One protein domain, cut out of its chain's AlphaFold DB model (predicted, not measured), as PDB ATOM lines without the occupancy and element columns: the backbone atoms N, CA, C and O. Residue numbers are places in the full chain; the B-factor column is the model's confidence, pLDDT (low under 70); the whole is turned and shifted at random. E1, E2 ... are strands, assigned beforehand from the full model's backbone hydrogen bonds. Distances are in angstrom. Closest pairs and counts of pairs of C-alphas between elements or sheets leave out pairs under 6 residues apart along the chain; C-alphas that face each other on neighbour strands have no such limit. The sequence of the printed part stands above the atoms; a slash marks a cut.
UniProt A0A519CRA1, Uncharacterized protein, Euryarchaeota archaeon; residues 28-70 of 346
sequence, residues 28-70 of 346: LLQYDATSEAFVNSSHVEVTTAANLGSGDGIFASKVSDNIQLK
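AT A GLANCE: This is residues 28 to 70 of the 346 residues of an uncharacterized protein of Euryarchaeota archaeon (UniProt A0A519CRA1). Two small strand hairpins, E1 with E2 and E3 with E4, lie well apart in a rod, joined by a long link that folds back near Gly 55. The printed part has 43 residues with four named strands, E1 to E4 in order, and no named helix. Each two-stranded sheet is antiparallel; the class is all strand, with 20 residues in named elements. It is extended, with radius of gyration of the C-alphas 17.7 A and spans of 52 by 20 by 11 A.

IN THESE COORDINATES: Find C-alpha 28 at (-1.081, -43.509, 10.901), where E1, residues 28 to 32, begins. E2, residues 37 to 42, covers 15.4 A. E3 is residues 59 to 63; E4, residues 66 to 69, ends at (2.563, -33.856, 38.279).

HOW THE PARTS SIT: In the hairpin E1 and E2, at 131 degrees, look for N 30 and O 39, 3.0 A apart. In the hairpin E3 and E4, at 161 degrees, N 68 and O 61 are 2.9 A apart. E2 and E3 are apart.

THE WHOLE: The farthest C-alphas, Glu 36 and Gly 55, are 52.3 A apart. The printed part has no cut; residue 46 is under pLDDT 70.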
ATOM      1  N   LEU A  28      -2.319 -43.890  11.579       83.69
ATOM      2  CA  LEU A  28      -1.081 -43.509  10.901       83.69
ATOM      3  C   LEU A  28      -0.868 -44.386   9.662       83.69
ATOM      4  O   LEU A  28      -1.262 -45.553   9.633       83.69
ATOM      5  N   LEU A  29      -0.217 -43.829   8.636       87.50
ATOM      6  CA  LEU A  29       0.247 -44.608   7.488       87.50
ATOM      7  C   LEU A  29       1.482 -45.404   7.901       87.50
ATOM      8  O   LEU A  29       2.555 -44.838   8.105       87.50
ATOM      9  N   GLN A  30       1.331 -46.719   8.001       86.94
ATOM     10  CA  GLN A  30       2.430 -47.630   8.291       86.94
ATOM     11  C   GLN A  30       2.681 -48.507   7.071       86.94
ATOM     12  O   GLN A  30       1.745 -49.007   6.448       86.94
ATOM     13  N   TYR A  31       3.950 -48.688   6.710       86.25
ATOM     14  CA  TYR A  31       4.302 -49.663   5.688       86.25
ATOM     15  C   TYR A  31       4.114 -51.071   6.254       86.25
ATOM     16  O   TYR A  31       4.771 -51.440   7.230       86.25
ATOM     17  N   ASP A  32       3.225 -51.845   5.645       83.75
ATOM     18  CA  ASP A  32       3.074 -53.268   5.918       83.75
ATOM     19  C   ASP A  32       3.853 -54.052   4.862       83.75
ATOM     20  O   ASP A  32       3.472 -54.127   3.691       83.75
ATOM     21  N   ALA A  33       4.959 -54.649   5.303       82.62
ATOM     22  CA  ALA A  33       5.839 -55.441   4.454       82.62
ATOM     23  C   ALA A  33       5.149 -56.688   3.872       82.62
ATOM     24  O   ALA A  33       5.593 -57.201   2.851       82.62
ATOM     25  N   THR A  34       4.058 -57.166   4.481       83.69
ATOM     26  CA  THR A  34       3.313 -58.343   4.005       83.69
ATOM     27  C   THR A  34       2.447 -58.005   2.799       83.69
ATOM     28  O   THR A  34       2.337 -58.788   1.858       83.69
ATOM     29  N   SER A  35       1.807 -56.837   2.824       80.00
ATOM     30  CA  SER A  35       0.947 -56.367   1.737       80.00
ATOM     31  C   SER A  35       1.664 -55.442   0.747       80.00
ATOM     32  O   SER A  35       1.007 -54.954  -0.185       80.00
ATOM     33  N   GLU A  36       2.970 -55.234   0.970       82.69
ATOM     34  CA  GLU A  36       3.889 -54.321   0.274       82.69
ATOM     35  C   GLU A  36       3.284 -52.927   0.047       82.69
ATOM     36  O   GLU A  36       3.491 -52.282  -0.984       82.69
ATOM     37  N   ALA A  37       2.493 -52.462   1.014       83.75
ATOM     38  CA  ALA A  37       1.670 -51.272   0.883       83.75
ATOM     39  C   ALA A  37       1.701 -50.417   2.149       83.75
ATOM     40  O   ALA A  37       1.888 -50.914   3.259       83.75
ATOM     41  N   PHE A  38       1.458 -49.116   1.990       87.94
ATOM     42  CA  PHE A  38       1.110 -48.267   3.128       87.94
ATOM     43  C   PHE A  38      -0.354 -48.504   3.491       87.94
ATOM     44  O   PHE A  38      -1.248 -48.261   2.671       87.94
ATOM     45  N   VAL A  39      -0.579 -48.996   4.707       87.50
ATOM     46  CA  VAL A  39      -1.896 -49.323   5.264       87.50
ATOM     47  C   VAL A  39      -2.208 -48.429   6.464       87.50
ATOM     48  O   VAL A  39      -1.310 -47.867   7.095       87.50
ATOM     49  N   ASN A  40      -3.496 -48.307   6.785       88.12
ATOM     50  CA  ASN A  40      -3.947 -47.627   7.996       88.12
ATOM     51  C   ASN A  40      -3.605 -48.484   9.223       88.12
ATOM     52  O   ASN A  40      -4.112 -49.600   9.338       88.12
ATOM     53  N   SER A  41      -2.789 -47.962  10.137       85.19
ATOM     54  CA  SER A  41      -2.442 -48.619  11.401       85.19
ATOM     55  C   SER A  41      -2.979 -47.828  12.587       85.19
ATOM     56  O   SER A  41      -2.893 -46.598  12.612       85.19
ATOM     57  N   SER A  42      -3.552 -48.526  13.566       82.31
ATOM     58  CA  SER A  42      -4.079 -47.916  14.780       82.31
ATOM     59  C   SER A  42      -2.939 -47.483  15.698       82.31
ATOM     60  O   SER A  42      -2.183 -48.307  16.215       82.31
ATOM     61  N   HIS A  43      -2.834 -46.177  15.937       77.50
ATOM     62  CA  HIS A  43      -1.945 -45.637  16.953       77.50
ATOM     63  C   HIS A  43      -2.735 -45.383  18.242       77.50
ATOM     64  O   HIS A  43      -3.751 -44.689  18.230       77.50
ATOM     65  N   VAL A  44      -2.299 -45.977  19.356       71.81
ATOM     66  CA  VAL A  44      -2.907 -45.752  20.673       71.81
ATOM     67  C   VAL A  44      -2.067 -44.725  21.415       71.81
ATOM     68  O   VAL A  44      -1.019 -45.058  21.965       71.81
ATOM     69  N   GLU A  45      -2.538 -43.483  21.450       70.00
ATOM     70  CA  GLU A  45      -1.981 -42.464  22.335       70.00
ATOM     71  C   GLU A  45      -2.711 -42.502  23.674       70.00
ATOM     72  O   GLU A  45      -3.940 -42.407  23.745       70.00
ATOM     73  N   VAL A  46      -1.958 -42.626  24.764       68.31
ATOM     74  CA  VAL A  46      -2.512 -42.421  26.103       68.31
ATOM     75  C   VAL A  46      -2.683 -40.916  26.299       68.31
ATOM     76  O   VAL A  46      -1.719 -40.197  26.549       68.31
ATOM     77  N   THR A  47      -3.912 -40.420  26.149       73.31
ATOM     78  CA  THR A  47      -4.197 -38.974  26.159       73.31
ATOM     79  C   THR A  47      -4.696 -38.443  27.499       73.31
ATOM     80  O   THR A  47      -4.866 -37.230  27.645       73.31
ATOM     81  N   THR A  48      -4.918 -39.308  28.492       80.44
ATOM     82  CA  THR A  48      -5.511 -38.929  29.779       80.44
ATOM     83  C   THR A  48      -4.718 -39.473  30.965       80.44
ATOM     84  O   THR A  48      -4.118 -40.543  30.912       80.44
ATOM     85  N   ALA A  49      -4.730 -38.709  32.055       86.38
ATOM     86  CA  ALA A  49      -4.285 -39.128  33.376       86.38
ATOM     87  C   ALA A  49      -5.340 -38.665  34.386       86.38
ATOM     88  O   ALA A  49      -5.898 -37.574  34.248       86.38
ATOM     89  N   ALA A  50      -5.644 -39.498  35.377       89.19
ATOM     90  CA  ALA A  50      -6.657 -39.210  36.382       89.19
ATOM     91  C   ALA A  50      -6.131 -39.557  37.776       89.19
ATOM     92  O   ALA A  50      -5.491 -40.589  37.967       89.19
ATOM     93  N   ASN A  51      -6.435 -38.705  38.755       89.81
ATOM     94  CA  ASN A  51      -6.268 -39.054  40.161       89.81
ATOM     95  C   ASN A  51      -7.427 -39.969  40.571       89.81
ATOM     96  O   ASN A  51      -8.587 -39.625  40.348       89.81
ATOM     97  N   LEU A  52      -7.114 -41.128  41.146       88.06
ATOM     98  CA  LEU A  52      -8.105 -42.099  41.608       88.06
ATOM     99  C   LEU A  52      -8.234 -42.024  43.139       88.06
ATOM    100  O   LEU A  52      -7.229 -41.895  43.835       88.06
ATOM    101  N   GLY A  53      -9.459 -42.132  43.661       86.75
ATOM    102  CA  GLY A  53      -9.762 -41.981  45.093       86.75
ATOM    103  C   GLY A  53     -10.206 -40.565  45.487       86.75
ATOM    104  O   GLY A  53     -10.330 -39.685  44.642       86.75
ATOM    105  N   SER A  54     -10.495 -40.359  46.776       78.06
ATOM    106  CA  SER A  54     -11.075 -39.110  47.311       78.06
ATOM    107  C   SER A  54     -10.059 -38.127  47.906       78.06
ATOM    108  O   SER A  54     -10.459 -37.086  48.417       78.06
ATOM    109  N   GLY A  55      -8.773 -38.486  47.929       84.62
ATOM    110  CA  GLY A  55      -7.709 -37.642  48.472       84.62
ATOM    111  C   GLY A  55      -7.197 -36.605  47.473       84.62
ATOM    112  O   GLY A  55      -7.561 -36.612  46.297       84.62
ATOM    113  N   ASP A  56      -6.295 -35.743  47.942       87.38
ATOM    114  CA  ASP A  56      -5.587 -34.817  47.066       87.38
ATOM    115  C   ASP A  56      -4.695 -35.581  46.089       87.38
ATOM    116  O   ASP A  56      -3.774 -36.309  46.459       87.38
ATOM    117  N   GLY A  57      -4.980 -35.397  44.807       87.81
ATOM    118  CA  GLY A  57      -4.241 -36.030  43.735       87.81
ATOM    119  C   GLY A  57      -2.918 -35.341  43.396       87.81
ATOM    120  O   GLY A  57      -2.770 -34.125  43.576       87.81
ATOM    121  N   ILE A  58      -1.977 -36.112  42.842       92.88
ATOM    122  CA  ILE A  58      -0.671 -35.619  42.374       92.88
ATOM    123  C   ILE A  58      -0.681 -35.201  40.905       92.88
ATOM    124  O   ILE A  58       0.154 -34.398  40.510       92.88
ATOM    125  N   PHE A  59      -1.613 -35.688  40.084       93.38
ATOM    126  CA  PHE A  59      -1.770 -35.167  38.729       93.38
ATOM    127  C   PHE A  59      -2.264 -33.720  38.795       93.38
ATOM    128  O   PHE A  59      -3.277 -33.441  39.446       93.38
ATOM    129  N   ALA A  60      -1.524 -32.814  38.152       92.44
ATOM    130  CA  ALA A  60      -1.826 -31.390  38.116       92.44
ATOM    131  C   ALA A  60      -2.590 -31.015  36.840       92.44
ATOM    132  O   ALA A  60      -3.665 -30.424  36.930       92.44
ATOM    133  N   SER A  61      -2.054 -31.355  35.661       91.00
ATOM    134  CA  SER A  61      -2.662 -31.045  34.356       91.00
ATOM    135  C   SER A  61      -1.977 -31.798  33.198       91.00
ATOM    136  O   SER A  61      -0.887 -32.352  33.352       91.00
ATOM    137  N   LYS A  62      -2.606 -31.804  32.012       87.94
ATOM    138  CA  LYS A  62      -1.974 -32.160  30.726       87.94
ATOM    139  C   LYS A  62      -1.888 -30.902  29.868       87.94
ATOM    140  O   LYS A  62      -2.912 -30.266  29.620       87.94
ATOM    141  N   VAL A  63      -0.690 -30.561  29.398       85.50
ATOM    142  CA  VAL A  63      -0.458 -29.413  28.507       85.50
ATOM    143  C   VAL A  63       0.268 -29.909  27.262       85.50
ATOM    144  O   VAL A  63       1.448 -30.249  27.323       85.50
ATOM    145  N   SER A  64      -0.444 -29.964  26.131       84.88
ATOM    146  CA  SER A  64       0.007 -30.684  24.926       84.88
ATOM    147  C   SER A  64       0.434 -32.112  25.295       84.88
ATOM    148  O   SER A  64      -0.347 -32.806  25.945       84.88
ATOM    149  N   ASP A  65       1.652 -32.533  24.963       82.19
ATOM    150  CA  ASP A  65       2.140 -33.898  25.208       82.19
ATOM    151  C   ASP A  65       2.840 -34.065  26.568       82.19
ATOM    152  O   ASP A  65       3.379 -35.126  26.872       82.19
ATOM    153  N   ASN A  66       2.820 -33.032  27.418       85.19
ATOM    154  CA  ASN A  66       3.431 -33.068  28.743       85.19
ATOM    155  C   ASN A  66       2.386 -33.346  29.837       85.19
ATOM    156  O   ASN A  66       1.463 -32.550  30.048       85.19
ATOM    157  N   ILE A  67       2.557 -34.453  30.565       90.31
ATOM    158  CA  ILE A  67       1.798 -34.763  31.783       90.31
ATOM    159  C   ILE A  67       2.507 -34.103  32.967       90.31
ATOM    160  O   ILE A  67       3.625 -34.472  33.322       90.31
ATOM    161  N   GLN A  68       1.845 -33.137  33.602       90.94
ATOM    162  CA  GLN A  68       2.387 -32.398  34.737       90.94
ATOM    163  C   GLN A  68       1.886 -33.002  36.053       90.94
ATOM    164  O   GLN A  68       0.680 -33.106  36.296       90.94
ATOM    165  N   LEU A  69       2.826 -33.376  36.923       93.44
ATOM    166  CA  LEU A  69       2.563 -33.856  38.279       93.44
ATOM    167  C   LEU A  69       3.012 -32.800  39.299       93.44
ATOM    168  O   LEU A  69       3.988 -32.082  39.075       93.44
ATOM    169  N   LYS A  70       2.315 -32.707  40.431       92.75
ATOM    170  CA  LYS A  70       2.743 -31.929  41.594       92.75
ATOM    171  C   LYS A  70       4.000 -32.566  42.184       92.75
ATOM    172  O   LYS A  70       4.061 -33.785  42.343       92.75
TER     173      LYS A  70